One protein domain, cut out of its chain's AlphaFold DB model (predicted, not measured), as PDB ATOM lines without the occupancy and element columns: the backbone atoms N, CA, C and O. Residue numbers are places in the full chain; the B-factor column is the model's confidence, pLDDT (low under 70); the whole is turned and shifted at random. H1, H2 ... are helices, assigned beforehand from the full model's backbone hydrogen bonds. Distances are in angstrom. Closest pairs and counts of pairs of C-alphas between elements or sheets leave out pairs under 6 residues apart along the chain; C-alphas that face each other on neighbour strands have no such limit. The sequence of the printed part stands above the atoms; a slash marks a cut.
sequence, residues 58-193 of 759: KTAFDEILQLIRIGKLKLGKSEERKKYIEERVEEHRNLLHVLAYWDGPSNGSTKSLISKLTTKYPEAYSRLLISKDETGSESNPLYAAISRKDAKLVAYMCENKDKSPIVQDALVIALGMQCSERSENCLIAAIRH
ATOM      1  N   LYS A  58      -8.461 -31.285   2.396       42.44
ATOM      2  CA  LYS A  58      -8.024 -30.469   1.254       42.44
ATOM      3  C   LYS A  58      -7.530 -31.330   0.089       42.44
ATOM      4  O   LYS A  58      -7.967 -31.097  -1.033       42.44
ATOM      5  N   THR A  59      -6.702 -32.347   0.336       45.97
ATOM      6  CA  THR A  59      -6.187 -33.244  -0.717       45.97
ATOM      7  C   THR A  59      -7.306 -34.038  -1.400       45.97
ATOM      8  O   THR A  59      -7.445 -33.964  -2.621       45.97
ATOM      9  N   ALA A  60      -8.160 -34.731  -0.639       45.03
ATOM     10  CA  ALA A  60      -9.286 -35.486  -1.199       45.03
ATOM     11  C   ALA A  60     -10.293 -34.578  -1.934       45.03
ATOM     12  O   ALA A  60     -10.885 -34.960  -2.948       45.03
ATOM     13  N   PHE A  61     -10.472 -33.346  -1.456       47.22
ATOM     14  CA  PHE A  61     -11.355 -32.372  -2.083       47.22
ATOM     15  C   PHE A  61     -10.757 -31.770  -3.367       47.22
ATOM     16  O   PHE A  61     -11.462 -31.658  -4.374       47.22
ATOM     17  N   ASP A  62      -9.460 -31.448  -3.389       49.22
ATOM     18  CA  ASP A  62      -8.754 -31.016  -4.599       49.22
ATOM     19  C   ASP A  62      -8.699 -32.139  -5.654       49.22
ATOM     20  O   ASP A  62      -8.834 -31.849  -6.844       49.22
ATOM     21  N   GLU A  63      -8.623 -33.418  -5.265       53.66
ATOM     22  CA  GLU A  63      -8.813 -34.551  -6.187       53.66
ATOM     23  C   GLU A  63     -10.217 -34.556  -6.815       53.66
ATOM     24  O   GLU A  63     -10.348 -34.647  -8.041       53.66
ATOM     25  N   ILE A  64     -11.279 -34.387  -6.016       55.44
ATOM     26  CA  ILE A  64     -12.662 -34.286  -6.516       55.44
ATOM     27  C   ILE A  64     -12.808 -33.092  -7.478       55.44
ATOM     28  O   ILE A  64     -13.381 -33.235  -8.567       55.44
ATOM     29  N   LEU A  65     -12.243 -31.927  -7.139       52.66
ATOM     30  CA  LEU A  65     -12.218 -30.753  -8.019       52.66
ATOM     31  C   LEU A  65     -11.433 -31.003  -9.309       52.66
ATOM     32  O   LEU A  65     -11.888 -30.593 -10.381       52.66
ATOM     33  N   GLN A  66     -10.273 -31.661  -9.244       52.16
ATOM     34  CA  GLN A  66      -9.476 -32.003 -10.421       52.16
ATOM     35  C   GLN A  66     -10.227 -32.978 -11.330       52.16
ATOM     36  O   GLN A  66     -10.337 -32.727 -12.529       52.16
ATOM     37  N   LEU A  67     -10.833 -34.037 -10.790       48.53
ATOM     38  CA  LEU A  67     -11.619 -35.000 -11.569       48.53
ATOM     39  C   LEU A  67     -12.825 -34.343 -12.268       48.53
ATOM     40  O   LEU A  67     -13.172 -34.730 -13.391       48.53
ATOM     41  N   ILE A  68     -13.416 -33.310 -11.652       48.00
ATOM     42  CA  ILE A  68     -14.439 -32.447 -12.262       48.00
ATOM     43  C   ILE A  68     -13.837 -31.535 -13.348       48.00
ATOM     44  O   ILE A  68     -14.387 -31.473 -14.449       48.00
ATOM     45  N   ARG A  69     -12.713 -30.849 -13.081       39.41
ATOM     46  CA  ARG A  69     -12.037 -29.922 -14.020       39.41
ATOM     47  C   ARG A  69     -11.494 -30.617 -15.271       39.41
ATOM     48  O   ARG A  69     -11.635 -30.085 -16.366       39.41
ATOM     49  N   ILE A  70     -10.917 -31.808 -15.123       41.88
ATOM     50  CA  ILE A  70     -10.326 -32.609 -16.212       41.88
ATOM     51  C   ILE A  70     -11.428 -33.326 -17.031       41.88
ATOM     52  O   ILE A  70     -11.151 -33.982 -18.032       41.88
ATOM     53  N   GLY A  71     -12.700 -33.251 -16.614       38.72
ATOM     54  CA  GLY A  71     -13.822 -33.927 -17.283       38.72
ATOM     55  C   GLY A  71     -13.785 -35.461 -17.191       38.72
ATOM     56  O   GLY A  71     -14.624 -36.137 -17.789       38.72
ATOM     57  N   LYS A  72     -12.834 -36.024 -16.431       40.62
ATOM     58  CA  LYS A  72     -12.664 -37.470 -16.226       40.62
ATOM     59  C   LYS A  72     -13.766 -38.087 -15.366       40.62
ATOM     60  O   LYS A  72     -14.002 -39.286 -15.502       40.62
ATOM     61  N   LEU A  73     -14.479 -37.299 -14.552       39.91
ATOM     62  CA  LEU A  73     -15.621 -37.756 -13.748       39.91
ATOM     63  C   LEU A  73     -16.868 -38.075 -14.609       39.91
ATOM     64  O   LEU A  73     -17.929 -37.454 -14.494       39.91
ATOM     65  N   LYS A  74     -16.753 -39.071 -15.496       42.94
ATOM     66  CA  LYS A  74     -17.880 -39.644 -16.236       42.94
ATOM     67  C   LYS A  74     -18.791 -40.379 -15.255       42.94
ATOM     68  O   LYS A  74     -18.431 -41.428 -14.731       42.94
ATOM     69  N   LEU A  75     -20.003 -39.857 -15.063       42.97
ATOM     70  CA  LEU A  75     -21.064 -40.432 -14.225       42.97
ATOM     71  C   LEU A  75     -21.676 -41.714 -14.862       42.97
ATOM     72  O   LEU A  75     -22.883 -41.784 -15.074       42.97
ATOM     73  N   GLY A  76     -20.835 -42.702 -15.205       38.00
ATOM     74  CA  GLY A  76     -21.198 -43.989 -15.817       38.00
ATOM     75  C   GLY A  76     -21.459 -45.113 -14.803       38.00
ATOM     76  O   GLY A  76     -22.610 -45.442 -14.534       38.00
ATOM     77  N   LYS A  77     -20.413 -45.682 -14.182       46.00
ATOM     78  CA  LYS A  77     -20.510 -46.834 -13.252       46.00
ATOM     79  C   LYS A  77     -21.344 -46.543 -11.996       46.00
ATOM     80  O   LYS A  77     -21.007 -45.617 -11.269       46.00
ATOM     81  N   SER A  78     -22.422 -47.286 -11.754       47.06
ATOM     82  CA  SER A  78     -23.417 -46.969 -10.711       47.06
ATOM     83  C   SER A  78     -22.858 -47.001  -9.277       47.06
ATOM     84  O   SER A  78     -22.942 -45.998  -8.567       47.06
ATOM     85  N   GLU A  79     -22.218 -48.101  -8.880       46.06
ATOM     86  CA  GLU A  79     -21.917 -48.382  -7.465       46.06
ATOM     87  C   GLU A  79     -20.891 -47.423  -6.848       46.06
ATOM     88  O   GLU A  79     -21.099 -46.896  -5.756       46.06
ATOM     89  N   GLU A  80     -19.831 -47.100  -7.593       48.00
ATOM     90  CA  GLU A  80     -18.798 -46.139  -7.180       48.00
ATOM     91  C   GLU A  80     -19.383 -44.737  -6.903       48.00
ATOM     92  O   GLU A  80     -18.852 -44.006  -6.072       48.00
ATOM     93  N   ARG A  81     -20.501 -44.357  -7.550       54.09
ATOM     94  CA  ARG A  81     -21.203 -43.092  -7.256       54.09
ATOM     95  C   ARG A  81     -22.067 -43.158  -6.012       54.09
ATOM     96  O   ARG A  81     -22.123 -42.159  -5.305       54.09
ATOM     97  N   LYS A  82     -22.767 -44.276  -5.781       50.44
ATOM     98  CA  LYS A  82     -23.639 -44.435  -4.611       50.44
ATOM     99  C   LYS A  82     -22.857 -44.163  -3.334       50.44
ATOM    100  O   LYS A  82     -23.276 -43.317  -2.555       50.44
ATOM    101  N   LYS A  83     -21.666 -44.757  -3.199       52.53
ATOM    102  CA  LYS A  83     -20.824 -44.611  -2.005       52.53
ATOM    103  C   LYS A  83     -20.581 -43.143  -1.609       52.53
ATOM    104  O   LYS A  83     -21.020 -42.725  -0.548       52.53
ATOM    105  N   TYR A  84     -20.013 -42.324  -2.498       52.81
ATOM    106  CA  TYR A  84     -19.722 -40.900  -2.229       52.81
ATOM    107  C   TYR A  84     -20.950 -39.963  -2.178       52.81
ATOM    108  O   TYR A  84     -20.793 -38.760  -1.965       52.81
ATOM    109  N   ILE A  85     -22.158 -40.472  -2.433       54.59
ATOM    110  CA  ILE A  85     -23.414 -39.699  -2.446       54.59
ATOM    111  C   ILE A  85     -24.362 -40.133  -1.308       54.59
ATOM    112  O   ILE A  85     -25.233 -39.356  -0.915       54.59
ATOM    113  N   GLU A  86     -24.198 -41.347  -0.775       52.28
ATOM    114  CA  GLU A  86     -25.033 -41.936   0.280       52.28
ATOM    115  C   GLU A  86     -24.285 -42.141   1.613       52.28
ATOM    116  O   GLU A  86     -24.937 -42.156   2.655       52.28
ATOM    117  N   GLU A  87     -22.950 -42.257   1.613       54.00
ATOM    118  CA  GLU A  87     -22.128 -42.270   2.834       54.00
ATOM    119  C   GLU A  87     -21.660 -40.855   3.233       54.00
ATOM    120  O   GLU A  87     -21.737 -39.891   2.464       54.00
ATOM    121  N   ARG A  88     -21.166 -40.726   4.470       54.88
ATOM    122  CA  ARG A  88     -20.520 -39.500   4.957       54.88
ATOM    123  C   ARG A  88     -19.098 -39.377   4.398       54.88
ATOM    124  O   ARG A  88     -18.454 -40.382   4.117       54.88
ATOM    125  N   VAL A  89     -18.618 -38.142   4.245       58.78
ATOM    126  CA  VAL A  89     -17.273 -37.842   3.702       58.78
ATOM    127  C   VAL A  89     -16.246 -37.710   4.831       58.78
ATOM    128  O   VAL A  89     -15.111 -38.149   4.697       58.78
ATOM    129  N   GLU A  90     -16.681 -37.167   5.964       57.97
ATOM    130  CA  GLU A  90     -16.003 -37.215   7.263       57.97
ATOM    131  C   GLU A  90     -16.971 -37.900   8.238       57.97
ATOM    132  O   GLU A  90     -18.180 -37.797   8.038       57.97
ATOM    133  N   GLU A  91     -16.501 -38.536   9.316       57.91
ATOM    134  CA  GLU A  91     -17.348 -39.310  10.254       57.91
ATOM    135  C   GLU A  91     -18.651 -38.606  10.681       57.91
ATOM    136  O   GLU A  91     -19.675 -39.259  10.873       57.91
ATOM    137  N   HIS A  92     -18.634 -37.271  10.752       65.94
ATOM    138  CA  HIS A  92     -19.713 -36.421  11.255       65.94
ATOM    139  C   HIS A  92     -20.280 -35.427  10.210       65.94
ATOM    140  O   HIS A  92     -21.108 -34.587  10.573       65.94
ATOM    141  N   ARG A  93     -19.852 -35.480   8.927       72.38
ATOM    142  CA  ARG A  93     -20.240 -34.508   7.869       72.38
ATOM    143  C   ARG A  93     -20.445 -35.116   6.475       72.38
ATOM    144  O   ARG A  93     -19.784 -36.074   6.076       72.38
ATOM    145  N   ASN A  94     -21.337 -34.508   5.689       79.19
ATOM    146  CA  ASN A  94     -21.637 -34.920   4.311       79.19
ATOM    147  C   ASN A  94     -21.013 -33.990   3.243       79.19
ATOM    148  O   ASN A  94     -20.490 -32.923   3.557       79.19
ATOM    149  N   LEU A  95     -21.106 -34.368   1.961       76.19
ATOM    150  CA  LEU A  95     -20.546 -33.615   0.825       76.19
ATOM    151  C   LEU A  95     -21.003 -32.141   0.743       76.19
ATOM    152  O   LEU A  95     -20.215 -31.273   0.370       76.19
ATOM    153  N   LEU A  96     -22.259 -31.838   1.077       80.62
ATOM    154  CA  LEU A  96     -22.782 -30.468   1.108       80.62
ATOM    155  C   LEU A  96     -22.290 -29.688   2.338       80.62
ATOM    156  O   LEU A  96     -22.059 -28.487   2.214       80.62
ATOM    157  N   HIS A  97     -22.091 -30.337   3.493       80.88
ATOM    158  CA  HIS A  97     -21.431 -29.709   4.650       80.88
ATOM    159  C   HIS A  97     -19.973 -29.375   4.337       80.88
ATOM    160  O   HIS A  97     -19.559 -28.247   4.578       80.88
ATOM    161  N   VAL A  98     -19.213 -30.302   3.741       75.69
ATOM    162  CA  VAL A  98     -17.825 -30.051   3.303       75.69
ATOM    163  C   VAL A  98     -17.780 -28.867   2.330       75.69
ATOM    164  O   VAL A  98     -16.995 -27.943   2.521       75.69
ATOM    165  N   LEU A  99     -18.695 -28.814   1.353       76.38
ATOM    166  CA  LEU A  99     -18.838 -27.666   0.445       76.38
ATOM    167  C   LEU A  99     -19.193 -26.346   1.148       76.38
ATOM    168  O   LEU A  99     -18.843 -25.291   0.627       76.38
ATOM    169  N   ALA A 100     -19.892 -26.387   2.286       81.38
ATOM    170  CA  ALA A 100     -20.239 -25.202   3.068       81.38
ATOM    171  C   ALA A 100     -19.091 -24.722   3.966       81.38
ATOM    172  O   ALA A 100     -18.890 -23.514   4.087       81.38
ATOM    173  N   TYR A 101     -18.338 -25.643   4.578       76.75
ATOM    174  CA  TYR A 101     -17.197 -25.327   5.444       76.75
ATOM    175  C   TYR A 101     -15.909 -24.993   4.675       76.75
ATOM    176  O   TYR A 101     -15.055 -24.306   5.227       76.75
ATOM    177  N   TRP A 102     -15.782 -25.399   3.408       75.94
ATOM    178  CA  TRP A 102     -14.628 -25.097   2.553       75.94
ATOM    179  C   TRP A 102     -14.380 -23.585   2.389       75.94
ATOM    180  O   TRP A 102     -15.291 -22.823   2.065       75.94
ATOM    181  N   ASP A 103     -13.129 -23.147   2.574       66.88
ATOM    182  CA  ASP A 103     -12.685 -21.749   2.394       66.88
ATOM    183  C   ASP A 103     -12.391 -21.357   0.933       66.88
ATOM    184  O   ASP A 103     -12.021 -20.216   0.645       66.88
ATOM    185  N   GLY A 104     -12.563 -22.277  -0.020       67.06
ATOM    186  CA  GLY A 104     -12.414 -21.970  -1.441       67.06
ATOM    187  C   GLY A 104     -13.597 -21.177  -2.016       67.06
ATOM    188  O   GLY A 104     -14.742 -21.361  -1.608       67.06
ATOM    189  N   PRO A 105     -13.370 -20.305  -3.016       64.75
ATOM    190  CA  PRO A 105     -14.419 -19.441  -3.547       64.75
ATOM    191  C   PRO A 105     -15.470 -20.226  -4.346       64.75
ATOM    192  O   PRO A 105     -15.153 -20.831  -5.377       64.75
ATOM    193  N   SER A 106     -16.744 -20.133  -3.943       75.31
ATOM    194  CA  SER A 106     -17.882 -20.699  -4.684       75.31
ATOM    195  C   SER A 106     -17.939 -20.214  -6.131       75.31
ATOM    196  O   SER A 106     -18.184 -19.039  -6.431       75.31
ATOM    197  N   ASN A 107     -17.728 -21.156  -7.049       75.88
ATOM    198  CA  ASN A 107     -17.439 -20.896  -8.456       75.88
ATOM    199  C   ASN A 107     -18.330 -21.734  -9.395       75.88
ATOM    200  O   ASN A 107     -19.231 -22.459  -8.964       75.88
ATOM    201  N   GLY A 108     -18.094 -21.626 -10.707       69.62
ATOM    202  CA  GLY A 108     -18.877 -22.328 -11.730       69.62
ATOM    203  C   GLY A 108     -18.840 -23.859 -11.620       69.62
ATOM    204  O   GLY A 108     -19.829 -24.509 -11.959       69.62
ATOM    205  N   SER A 109     -17.759 -24.448 -11.095       68.19
ATOM    206  CA  SER A 109     -17.677 -25.889 -10.826       68.19
ATOM    207  C   SER A 109     -18.586 -26.289  -9.662       68.19
ATOM    208  O   SER A 109     -19.333 -27.255  -9.806       68.19
ATOM    209  N   THR A 110     -18.621 -25.506  -8.576       74.38
ATOM    210  CA  THR A 110     -19.564 -25.686  -7.454       74.38
ATOM    211  C   THR A 110     -21.014 -25.632  -7.941       74.38
ATOM    212  O   THR A 110     -21.799 -26.542  -7.667       74.38
ATOM    213  N   LYS A 111     -21.354 -24.626  -8.765       78.44
ATOM    214  CA  LYS A 111     -22.684 -24.519  -9.387       78.44
ATOM    215  C   LYS A 111     -23.000 -25.720 -10.287       78.44
ATOM    216  O   LYS A 111     -24.111 -26.247 -10.248       78.44
ATOM    217  N   SER A 112     -22.033 -26.177 -11.085       73.56
ATOM    218  CA  SER A 112     -22.194 -27.348 -11.958       73.56
ATOM    219  C   SER A 112     -22.397 -28.642 -11.168       73.56
ATOM    220  O   SER A 112     -23.181 -29.482 -11.598       73.56
ATOM    221  N   LEU A 113     -21.724 -28.807 -10.024       74.25
ATOM    222  CA  LEU A 113     -21.864 -29.970  -9.150       74.25
ATOM    223  C   LEU A 113     -23.254 -30.014  -8.507       74.25
ATOM    224  O   LEU A 113     -23.972 -30.992  -8.701       74.25
ATOM    225  N   ILE A 114     -23.680 -28.936  -7.841       78.94
ATOM    226  CA  ILE A 114     -25.012 -28.859  -7.215       78.94
ATOM    227  C   ILE A 114     -26.110 -29.045  -8.273       78.94
ATOM    228  O   ILE A 114     -26.981 -29.895  -8.108       78.94
ATOM    229  N   SER A 115     -26.001 -28.369  -9.422       77.62
ATOM    230  CA  SER A 115     -26.949 -28.522 -10.533       77.62
ATOM    231  C   SER A 115     -26.920 -29.904 -11.212       77.62
ATOM    232  O   SER A 115     -27.825 -30.195 -11.992       77.62
ATOM    233  N   LYS A 116     -25.909 -30.752 -10.970       73.69
ATOM    234  CA  LYS A 116     -25.889 -32.168 -11.392       73.69
ATOM    235  C   LYS A 116     -26.492 -33.085 -10.328       73.69
ATOM    236  O   LYS A 116     -27.120 -34.076 -10.688       73.69
ATOM    237  N   LEU A 117     -26.319 -32.763  -9.046       75.38
ATOM    238  CA  LEU A 117     -26.932 -33.504  -7.943       75.38
ATOM    239  C   LEU A 117     -28.457 -33.321  -7.940       75.38
ATOM    240  O   LEU A 117     -29.173 -34.316  -7.894       75.38
ATOM    241  N   THR A 118     -28.959 -32.092  -8.098       79.31
ATOM    242  CA  THR A 118     -30.408 -31.818  -8.162       79.31
ATOM    243  C   THR A 118     -31.089 -32.459  -9.377       79.31
ATOM    244  O   THR A 118     -32.165 -33.028  -9.226       79.31
ATOM    245  N   THR A 119     -30.452 -32.417 -10.555       76.25
ATOM    246  CA  THR A 119     -31.012 -32.952 -11.816       76.25
ATOM    247  C   THR A 119     -30.933 -34.480 -11.924       76.25
ATOM    248  O   THR A 119     -31.843 -35.102 -12.466       76.25
ATOM    249  N   LYS A 120     -29.847 -35.117 -11.448       73.12
ATOM    250  CA  LYS A 120     -29.622 -36.570 -11.626       73.12
ATOM    251  C   LYS A 120     -29.854 -37.423 -10.385       73.12
ATOM    252  O   LYS A 120     -30.097 -38.618 -10.534       73.12
ATOM    253  N   TYR A 121     -29.753 -36.844  -9.191       75.81
ATOM    254  CA  TYR A 121     -29.841 -37.561  -7.915       75.81
ATOM    255  C   TYR A 121     -30.732 -36.814  -6.901       75.81
ATOM    256  O   TYR A 121     -30.304 -36.610  -5.762       75.81
ATOM    257  N   PRO A 122     -31.965 -36.398  -7.274       78.25
ATOM    258  CA  PRO A 122     -32.803 -35.522  -6.451       78.25
ATOM    259  C   PRO A 122     -33.096 -36.092  -5.058       78.25
ATOM    260  O   PRO A 122     -33.059 -35.343  -4.085       78.25
ATOM    261  N   GLU A 123     -33.324 -37.403  -4.929       75.75
ATOM    262  CA  GLU A 123     -33.512 -38.054  -3.624       75.75
ATOM    263  C   GLU A 123     -32.278 -37.946  -2.725       75.75
ATOM    264  O   GLU A 123     -32.391 -37.579  -1.559       75.75
ATOM    265  N   ALA A 124     -31.092 -38.255  -3.253       74.75
ATOM    266  CA  ALA A 124     -29.867 -38.229  -2.462       74.75
ATOM    267  C   ALA A 124     -29.460 -36.792  -2.119       74.75
ATOM    268  O   ALA A 124     -29.128 -36.514  -0.971       74.75
ATOM    269  N   TYR A 125     -29.596 -35.856  -3.065       82.69
ATOM    270  CA  TYR A 125     -29.447 -34.425  -2.793       82.69
ATOM    271  C   TYR A 125     -30.376 -33.964  -1.658       82.69
ATOM    272  O   TYR A 125     -29.947 -33.242  -0.763       82.69
ATOM    273  N   SER A 126     -31.623 -34.440  -1.650       84.38
ATOM    274  CA  SER A 126     -32.604 -34.132  -0.605       84.38
ATOM    275  C   SER A 126     -32.207 -34.700   0.762       84.38
ATOM    276  O   SER A 126     -32.289 -33.988   1.760       84.38
ATOM    277  N   ARG A 127     -31.701 -35.942   0.826       82.44
ATOM    278  CA  ARG A 127     -31.162 -36.529   2.072       82.44
ATOM    279  C   ARG A 127     -29.952 -35.742   2.588       82.44
ATOM    280  O   ARG A 127     -29.904 -35.411   3.771       82.44
ATOM    281  N   LEU A 128     -29.019 -35.381   1.701       82.88
ATOM    282  CA  LEU A 128     -27.843 -34.569   2.035       82.88
ATOM    283  C   LEU A 128     -28.248 -33.183   2.569       82.88
ATOM    284  O   LEU A 128     -27.684 -32.726   3.559       82.88
ATOM    285  N   LEU A 129     -29.248 -32.536   1.963       85.56
ATOM    286  CA  LEU A 129     -29.717 -31.201   2.354       85.56
ATOM    287  C   LEU A 129     -30.456 -31.181   3.707       85.56
ATOM    288  O   LEU A 129     -30.382 -30.181   4.415       85.56
ATOM    289  N   ILE A 130     -31.160 -32.263   4.064       86.12
ATOM    290  CA  ILE A 130     -31.912 -32.378   5.329       86.12
ATOM    291  C   ILE A 130     -31.032 -32.887   6.483       86.12
ATOM    292  O   ILE A 130     -31.303 -32.577   7.641       86.12
ATOM    293  N   SER A 131     -29.992 -33.682   6.217       84.25
ATOM    294  CA  SER A 131     -29.157 -34.236   7.296       84.25
ATOM    295  C   SER A 131     -28.399 -33.159   8.089       84.25
ATOM    296  O   SER A 131     -27.930 -32.163   7.535       84.25
ATOM    297  N   LYS A 132     -28.287 -33.375   9.405       82.06
ATOM    298  CA  LYS A 132     -27.509 -32.543  10.333       82.06
ATOM    299  C   LYS A 132     -26.020 -32.905  10.275       82.06
ATOM    300  O   LYS A 132     -25.685 -34.052   9.982       82.06
ATOM    301  N   ASP A 133     -25.143 -31.953  10.584       78.44
ATOM    302  CA  ASP A 133     -23.794 -32.265  11.063       78.44
ATOM    303  C   ASP A 133     -23.869 -32.834  12.486       78.44
ATOM    304  O   ASP A 133     -24.742 -32.466  13.266       78.44
ATOM    305  N   GLU A 134     -22.963 -33.743  12.835       69.38
ATOM    306  CA  GLU A 134     -22.820 -34.228  14.221       69.38
ATOM    307  C   GLU A 134     -21.692 -33.497  14.972       69.38
ATOM    308  O   GLU A 134     -21.434 -33.756  16.145       69.38
ATOM    309  N   THR A 135     -21.048 -32.514  14.330       64.38
ATOM    310  CA  THR A 135     -19.989 -31.683  14.923       64.38
ATOM    311  C   THR A 135     -20.547 -30.550  15.796       64.38
ATOM    312  O   THR A 135     -20.276 -29.379  15.544       64.38
ATOM    313  N   GLY A 136     -21.346 -30.895  16.811       58.59
ATOM    314  CA  GLY A 136     -21.826 -30.006  17.884       58.59
ATOM    315  C   GLY A 136     -22.926 -29.001  17.515       58.59
ATOM    316  O   GLY A 136     -23.847 -28.790  18.301       58.59
ATOM    317  N   SER A 137     -22.876 -28.406  16.321       64.44
ATOM    318  CA  SER A 137     -23.847 -27.399  15.866       64.44
ATOM    319  C   SER A 137     -25.227 -27.969  15.513       64.44
ATOM    320  O   SER A 137     -26.232 -27.247  15.567       64.44
ATOM    321  N   GLU A 138     -25.278 -29.250  15.136       67.44
ATOM    322  CA  GLU A 138     -26.449 -29.939  14.585       67.44
ATOM    323  C   GLU A 138     -27.125 -29.168  13.439       67.44
ATOM    324  O   GLU A 138     -28.354 -29.086  13.333       67.44
ATOM    325  N   SER A 139     -26.311 -28.560  12.576       80.56
ATOM    326  CA  SER A 139     -26.771 -27.696  11.493       80.56
ATOM    327  C   SER A 139     -26.947 -28.467  10.185       80.56
ATOM    328  O   SER A 139     -26.301 -29.486   9.948       80.56
ATOM    329  N   ASN A 140     -27.840 -28.009   9.307       88.19
ATOM    330  CA  ASN A 140     -27.908 -28.531   7.940       88.19
ATOM    331  C   ASN A 140     -26.966 -27.730   7.010       88.19
ATOM    332  O   ASN A 140     -26.588 -26.602   7.346       88.19
ATOM    333  N   PRO A 141     -26.597 -28.252   5.823       87.06
ATOM    334  CA  PRO A 141     -25.629 -27.594   4.942       87.06
ATOM    335  C   PRO A 141     -26.013 -26.170   4.519       87.06
ATOM    336  O   PRO A 141     -25.142 -25.324   4.314       87.06
ATOM    337  N   LEU A 142     -27.317 -25.890   4.410       88.62
ATOM    338  CA  LEU A 142     -27.829 -24.566   4.060       88.62
ATOM    339  C   LEU A 142     -27.593 -23.569   5.207       88.62
ATOM    340  O   LEU A 142     -27.128 -22.458   4.960       88.62
ATOM    341  N   TYR A 143     -27.827 -23.977   6.459       87.88
ATOM    342  CA  TYR A 143     -27.506 -23.179   7.647       87.88
ATOM    343  C   TYR A 143     -25.994 -22.910   7.769       87.88
ATOM    344  O   TYR A 143     -25.595 -21.783   8.086       87.88
ATOM    345  N   ALA A 144     -25.148 -23.905   7.484       86.50
ATOM    346  CA  ALA A 144     -23.691 -23.747   7.486       86.50
ATOM    347  C   ALA A 144     -23.226 -22.718   6.431       86.50
ATOM    348  O   ALA A 144     -22.490 -21.782   6.760       86.50
ATOM    349  N   ALA A 145     -23.733 -22.816   5.195       87.25
ATOM    350  CA  ALA A 145     -23.435 -21.870   4.114       87.25
ATOM    351  C   ALA A 145     -23.909 -20.436   4.430       87.25
ATOM    352  O   ALA A 145     -23.184 -19.467   4.193       87.25
ATOM    353  N   ILE A 146     -25.100 -20.298   5.029       88.50
ATOM    354  CA  ILE A 146     -25.635 -19.019   5.523       88.50
ATOM    355  C   ILE A 146     -24.731 -18.435   6.617       88.50
ATOM    356  O   ILE A 146     -24.421 -17.244   6.590       88.50
ATOM    357  N   SER A 147     -24.271 -19.266   7.555       86.19
ATOM    358  CA  SER A 147     -23.435 -18.834   8.681       86.19
ATOM    359  C   SER A 147     -22.047 -18.354   8.253       86.19
ATOM    360  O   SER A 147     -21.509 -17.428   8.858       86.19
ATOM    361  N   ARG A 148     -21.494 -18.927   7.177       85.00
ATOM    362  CA  ARG A 148     -20.255 -18.469   6.523       85.00
ATOM    363  C   ARG A 148     -20.470 -17.344   5.497       85.00
ATOM    364  O   ARG A 148     -19.515 -16.901   4.869       85.00
ATOM    365  N   LYS A 149     -21.702 -16.829   5.371       86.75
ATOM    366  CA  LYS A 149     -22.106 -15.710   4.493       86.75
ATOM    367  C   LYS A 149     -21.910 -15.948   2.987       86.75
ATOM    368  O   LYS A 149     -21.947 -14.986   2.216       86.75
ATOM    369  N   ASP A 150     -21.760 -17.194   2.529       84.44
ATOM    370  CA  ASP A 150     -21.622 -17.478   1.096       84.44
ATOM    371  C   ASP A 150     -22.982 -17.439   0.381       84.44
ATOM    372  O   ASP A 150     -23.632 -18.452   0.108       84.44
ATOM    373  N   ALA A 151     -23.399 -16.223   0.028       85.62
ATOM    374  CA  ALA A 151     -24.614 -15.965  -0.734       85.62
ATOM    375  C   ALA A 151     -24.656 -16.689  -2.096       85.62
ATOM    376  O   ALA A 151     -25.746 -16.964  -2.599       85.62
ATOM    377  N   LYS A 152     -23.502 -17.023  -2.700       85.81
ATOM    378  CA  LYS A 152     -23.454 -17.759  -3.975       85.81
ATOM    379  C   LYS A 152     -23.774 -19.229  -3.742       85.81
ATOM    380  O   LYS A 152     -24.606 -19.776  -4.460       85.81
ATOM    381  N   LEU A 153     -23.170 -19.847  -2.726       85.00
ATOM    382  CA  LEU A 153     -23.456 -21.232  -2.358       85.00
ATOM    383  C   LEU A 153     -24.919 -21.414  -1.947       85.00
ATOM    384  O   LEU A 153     -25.580 -22.319  -2.456       85.00
ATOM    385  N   VAL A 154     -25.449 -20.509  -1.117       87.38
ATOM    386  CA  VAL A 154     -26.871 -20.480  -0.731       87.38
ATOM    387  C   VAL A 154     -27.771 -20.374  -1.968       87.38
ATOM    388  O   VAL A 154     -28.689 -21.175  -2.136       87.38
ATOM    389  N   ALA A 155     -27.473 -19.455  -2.894       86.81
ATOM    390  CA  ALA A 155     -28.228 -19.326  -4.140       86.81
ATOM    391  C   ALA A 155     -28.159 -20.586  -5.026       86.81
ATOM    392  O   ALA A 155     -29.149 -20.917  -5.676       86.81
ATOM    393  N   TYR A 156     -27.030 -21.306  -5.047       86.19
ATOM    394  CA  TYR A 156     -26.900 -22.571  -5.784       86.19
ATOM    395  C   TYR A 156     -27.671 -23.714  -5.112       86.19
ATOM    396  O   TYR A 156     -28.333 -24.479  -5.809       86.19
ATOM    397  N   MET A 157     -27.635 -23.820  -3.779       86.50
ATOM    398  CA  MET A 157     -28.407 -24.820  -3.027       86.50
ATOM    399  C   MET A 157     -29.925 -24.628  -3.201       86.50
ATOM    400  O   MET A 157     -30.668 -25.601  -3.273       86.50
ATOM    401  N   CYS A 158     -30.399 -23.389  -3.357       85.44
ATOM    402  CA  CYS A 158     -31.811 -23.100  -3.627       85.44
ATOM    403  C   CYS A 158     -32.223 -23.189  -5.121       85.44
ATOM    404  O   CYS A 158     -33.391 -22.942  -5.442       85.44
ATOM    405  N   GLU A 159     -31.314 -23.537  -6.046       84.50
ATOM    406  CA  GLU A 159     -31.542 -23.519  -7.506       84.50
ATOM    407  C   GLU A 159     -32.241 -24.797  -8.041       84.50
ATOM    408  O   GLU A 159     -31.672 -25.591  -8.796       84.50
ATOM    409  N   ASN A 160     -33.516 -24.994  -7.688       79.56
ATOM    410  CA  ASN A 160     -34.346 -26.106  -8.184       79.56
ATOM    411  C   ASN A 160     -34.888 -25.847  -9.613       79.56
ATOM    412  O   ASN A 160     -36.059 -25.510  -9.793       79.56
ATOM    413  N   LYS A 161     -34.022 -25.975 -10.632       75.94
ATOM    414  CA  LYS A 161     -34.344 -25.698 -12.052       75.94
ATOM    415  C   LYS A 161     -35.510 -26.520 -12.596       75.94
ATOM    416  O   LYS A 161     -36.408 -25.963 -13.223       75.94
ATOM    417  N   ASP A 162     -35.504 -27.819 -12.321       76.31
ATOM    418  CA  ASP A 162     -36.476 -28.770 -12.871       76.31
ATOM    419  C   ASP A 162     -37.815 -28.744 -12.113       76.31
ATOM    420  O   ASP A 162     -38.732 -29.494 -12.442       76.31
ATOM    421  N   LYS A 163     -37.930 -27.894 -11.077       78.00
ATOM    422  CA  LYS A 163     -39.072 -27.815 -10.150       78.00
ATOM    423  C   LYS A 163     -39.418 -29.170  -9.519       78.00
ATOM    424  O   LYS A 163     -40.584 -29.462  -9.265       78.00
ATOM    425  N   SER A 164     -38.400 -29.993  -9.251       82.50
ATOM    426  CA  SER A 164     -38.570 -31.313  -8.643       82.50
ATOM    427  C   SER A 164     -39.237 -31.174  -7.267       82.50
ATOM    428  O   SER A 164     -38.700 -30.434  -6.432       82.50
ATOM    429  N   PRO A 165     -40.374 -31.851  -7.002       85.06
ATOM    430  CA  PRO A 165     -41.108 -31.694  -5.747       85.06
ATOM    431  C   PRO A 165     -40.272 -32.177  -4.561       85.06
ATOM    432  O   PRO A 165     -40.135 -31.446  -3.592       85.06
ATOM    433  N   ILE A 166     -39.581 -33.316  -4.698       84.25
ATOM    434  CA  ILE A 166     -38.722 -33.899  -3.651       84.25
ATOM    435  C   ILE A 166     -37.658 -32.887  -3.183       84.25
ATOM    436  O   ILE A 166     -37.447 -32.707  -1.986       84.25
ATOM    437  N   VAL A 167     -37.034 -32.170  -4.125       84.75
ATOM    438  CA  VAL A 167     -36.019 -31.141  -3.828       84.75
ATOM    439  C   VAL A 167     -36.648 -29.877  -3.225       84.75
ATOM    440  O   VAL A 167     -36.029 -29.221  -2.389       84.75
ATOM    441  N   GLN A 168     -37.875 -29.523  -3.619       85.88
ATOM    442  CA  GLN A 168     -38.593 -28.377  -3.054       85.88
ATOM    443  C   GLN A 168     -39.079 -28.656  -1.623       85.88
ATOM    444  O   GLN A 168     -38.936 -27.786  -0.765       85.88
ATOM    445  N   ASP A 169     -39.563 -29.866  -1.342       86.12
ATOM    446  CA  ASP A 169     -39.941 -30.317  -0.000       86.12
ATOM    447  C   ASP A 169     -38.712 -30.389   0.917       86.12
ATOM    448  O   ASP A 169     -38.750 -29.923   2.055       86.12
ATOM    449  N   ALA A 170     -37.575 -30.875   0.406       85.81
ATOM    450  CA  ALA A 170     -36.312 -30.881   1.142       85.81
ATOM    451  C   ALA A 170     -35.804 -29.472   1.482       85.81
ATOM    452  O   ALA A 170     -35.336 -29.244   2.597       85.81
ATOM    453  N   LEU A 171     -35.947 -28.511   0.561       86.88
ATOM    454  CA  LEU A 171     -35.676 -27.095   0.826       86.88
ATOM    455  C   LEU A 171     -36.612 -26.535   1.908       86.88
ATOM    456  O   LEU A 171     -36.140 -25.874   2.829       86.88
ATOM    457  N   VAL A 172     -37.915 -26.831   1.843       86.62
ATOM    458  CA  VAL A 172     -38.898 -26.422   2.864       86.62
ATOM    459  C   VAL A 172     -38.541 -26.975   4.247       86.62
ATOM    460  O   VAL A 172     -38.589 -26.235   5.232       86.62
ATOM    461  N   ILE A 173     -38.148 -28.250   4.329       85.62
ATOM    462  CA  ILE A 173     -37.721 -28.898   5.575       85.62
ATOM    463  C   ILE A 173     -36.440 -28.236   6.102       85.62
ATOM    464  O   ILE A 173     -36.422 -27.776   7.243       85.62
ATOM    465  N   ALA A 174     -35.399 -28.100   5.273       86.44
ATOM    466  CA  ALA A 174     -34.123 -27.502   5.671       86.44
ATOM    467  C   ALA A 174     -34.245 -26.021   6.092       86.44
ATOM    468  O   ALA A 174     -33.507 -25.567   6.968       86.44
ATOM    469  N   LEU A 175     -35.197 -25.266   5.529       86.75
ATOM    470  CA  LEU A 175     -35.522 -23.900   5.964       86.75
ATOM    471  C   LEU A 175     -36.216 -23.851   7.335       86.75
ATOM    472  O   LEU A 175     -36.024 -22.885   8.075       86.75
ATOM    473  N   GLY A 176     -37.023 -24.866   7.665       83.38
ATOM    474  CA  GLY A 176     -37.739 -24.978   8.939       83.38
ATOM    475  C   GLY A 176     -36.924 -25.588  10.084       83.38
ATOM    476  O   GLY A 176     -37.254 -25.350  11.244       83.38
ATOM    477  N   MET A 177     -35.868 -26.345   9.779       85.31
ATOM    478  CA  MET A 177     -34.955 -26.916  10.776       85.31
ATOM    479  C   MET A 177     -34.246 -25.842  11.610       85.31
ATOM    480  O   MET A 177     -33.888 -24.774  11.111       85.31
ATOM    481  N   GLN A 178     -33.996 -26.173  12.877       84.38
ATOM    482  CA  GLN A 178     -33.318 -25.327  13.858       84.38
ATOM    483  C   GLN A 178     -31.948 -25.922  14.220       84.38
ATOM    484  O   GLN A 178     -31.834 -27.141  14.373       84.38
ATOM    485  N   CYS A 179     -30.925 -25.076  14.376       81.94
ATOM    486  CA  CYS A 179     -29.625 -25.469  14.935       81.94
ATOM    487  C   CYS A 179     -29.724 -25.687  16.455       81.94
ATOM    488  O   CYS A 179     -30.516 -25.017  17.126       81.94
ATOM    489  N   SER A 180     -28.916 -26.582  17.027       76.69
ATOM    490  CA  SER A 180     -29.104 -26.966  18.437       76.69
ATOM    491  C   SER A 180     -28.458 -26.005  19.442       76.69
ATOM    492  O   SER A 180     -28.940 -25.910  20.566       76.69
ATOM    493  N   GLU A 181     -27.465 -25.199  19.044       70.81
ATOM    494  CA  GLU A 181     -26.873 -24.169  19.921       70.81
ATOM    495  C   GLU A 181     -27.844 -23.034  20.291       70.81
ATOM    496  O   GLU A 181     -27.831 -22.530  21.414       70.81
ATOM    497  N   ARG A 182     -28.641 -22.561  19.321       73.88
ATOM    498  CA  ARG A 182     -29.424 -21.311  19.443       73.88
ATOM    499  C   ARG A 182     -30.917 -21.485  19.168       73.88
ATOM    500  O   ARG A 182     -31.689 -20.560  19.433       73.88
ATOM    501  N   SER A 183     -31.330 -22.645  18.651       82.81
ATOM    502  CA  SER A 183     -32.666 -22.901  18.094       82.81
ATOM    503  C   SER A 183     -33.034 -21.970  16.921       82.81
ATOM    504  O   SER A 183     -34.202 -21.795  16.582       82.81
ATOM    505  N   GLU A 184     -32.041 -21.355  16.275       85.25
ATOM    506  CA  GLU A 184     -32.261 -20.501  15.105       85.25
ATOM    507  C   GLU A 184     -32.454 -21.350  13.848       85.25
ATOM    508  O   GLU A 184     -31.753 -22.341  13.643       85.25
ATOM    509  N   ASN A 185     -33.376 -20.934  12.979       87.44
ATOM    510  CA  ASN A 185     -33.535 -21.519  11.650       87.44
ATOM    511  C   ASN A 185     -32.747 -20.739  10.584       87.44
ATOM    512  O   ASN A 185     -32.192 -19.666  10.845       87.44
ATOM    513  N   CYS A 186     -32.726 -21.265   9.358       87.25
ATOM    514  CA  CYS A 186     -32.020 -20.661   8.225       87.25
ATOM    515  C   CYS A 186     -32.425 -19.197   7.955       87.25
ATOM    516  O   CYS A 186     -31.577 -18.388   7.584       87.25
ATOM    517  N   LEU A 187     -33.694 -18.827   8.174       88.50
ATOM    518  CA  LEU A 187     -34.184 -17.459   7.955       88.50
ATOM    519  C   LEU A 187     -33.659 -16.480   9.015       88.50
ATOM    520  O   LEU A 187     -33.183 -15.400   8.664       88.50
ATOM    521  N   ILE A 188     -33.696 -16.866  10.297       87.06
ATOM    522  CA  ILE A 188     -33.126 -16.062  11.389       87.06
ATOM    523  C   ILE A 188     -31.622 -15.877  11.166       87.06
ATOM    524  O   ILE A 188     -31.128 -14.751  11.231       87.06
ATOM    525  N   ALA A 189     -30.904 -16.951  10.821       86.12
ATOM    526  CA  ALA A 189     -29.480 -16.877  10.517       86.12
ATOM    527  C   ALA A 189     -29.189 -15.933   9.333       86.12
ATOM    528  O   ALA A 189     -28.302 -15.087   9.444       86.12
ATOM    529  N   ALA A 190     -29.962 -16.003   8.243       88.69
ATOM    530  CA  ALA A 190     -29.771 -15.156   7.061       88.69
ATOM    531  C   ALA A 190     -29.937 -13.654   7.359       88.69
ATOM    532  O   ALA A 190     -29.117 -12.840   6.927       88.69
ATOM    533  N   ILE A 191     -30.955 -13.295   8.150       87.94
ATOM    534  CA  ILE A 191     -31.216 -11.913   8.584       87.94
ATOM    535  C   ILE A 191     -30.152 -11.451   9.593       87.94
ATOM    536  O   ILE A 191     -29.618 -10.341   9.486       87.94
ATOM    537  N   ARG A 192     -29.778 -12.310  10.553       86.75
ATOM    538  CA  ARG A 192     -28.765 -12.004  11.575       86.75
ATOM    539  C   ARG A 192     -27.384 -11.758  10.964       86.75
ATOM    540  O   ARG A 192     -26.712 -10.809  11.367       86.75
ATOM    541  N   HIS A 193     -26.981 -12.567   9.983       85.94
ATOM    542  CA  HIS A 193     -25.679 -12.484   9.305       85.94
ATOM    543  C   HIS A 193     -25.584 -11.405   8.208       85.94
ATOM    544  O   HIS A 193     -24.491 -11.223   7.668       85.94
TER     545      HIS A 193
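What this domain is: This is residues 58 to 193 of the 759 residues of an uncharacterized protein of Botryotinia narcissicola (UniProt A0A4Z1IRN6). Two rows of side-by-side helices make the body: H3, H6 and H9 form one, H5 and H8 the other, with H2 loosely beside H5. H7 folds back on H6, H4 packs beside H7, and H1 hangs at one end. The printed part has 136 residues with nine named helices, H1 to H9 along the chain, and no named strand; the class is all helix. It is compact, with a radius of gyration of the C-alphas of 14.4 A and spans of 42 by 33 by 26 A.

Where its parts are: Find C-alpha 108 at (-18.877, -22.328, -11.730); from there H4, the longest helix, runs 17.8 A to residue 120. Next come H5, residues 122 to 130, H6, residues 141 to 147, H7, residues 151 to 157, H8, residues 165 to 176, 16.5 A long, and H9, residues 186 to 192. Return to C-alpha 58 at (-8.024, -30.469, 1.254) for H1, residues 58 to 69, 15.8 A long, followed by H2, residues 78 to 86, and H3, residues 95 to 101.

How they stand to each other: From H4, residues 110 to 115 touch H7 at a shallow tilt of 24 degrees, the closest C-alphas being Lys 111 and Tyr 156, 5.9 A. H1 only just touches H4, with 3 pairs of C-alphas within 8 A, closest Ile 68 and Ser 109, 7.5 A. H6 and H7 are a helical hairpin, closest C-alphas Ala 145 and Val 154, 6.1 A. H6 touches H3, closest C-alphas Pro 141 and His 97, 4.7 A, and H9, Tyr 143 and Cys 186, 5.2 A, each at 7 degrees, the same way. H5 and H8 touch at a shallow tilt of 3 degrees, closest C-alphas Ser 126 and Ala 170, 5.2 A. H2 is close to but not clearly touching H5. Every O i to N i+4 pair is within hydrogen-bond range in H1, H3 and H5 to H9; H2 has 4 of 5, H4 8 of 9.

The domain as a whole: The C-alphas farthest apart, Lys 77 and Arg 192, are 43.6 A apart. The printed part has no cut, no link is long, and residues 76 to 81 stand free. Look for pLDDT under 70 at residues 58 to 92, 103 to 105, 108 to 109 and 134 to 138.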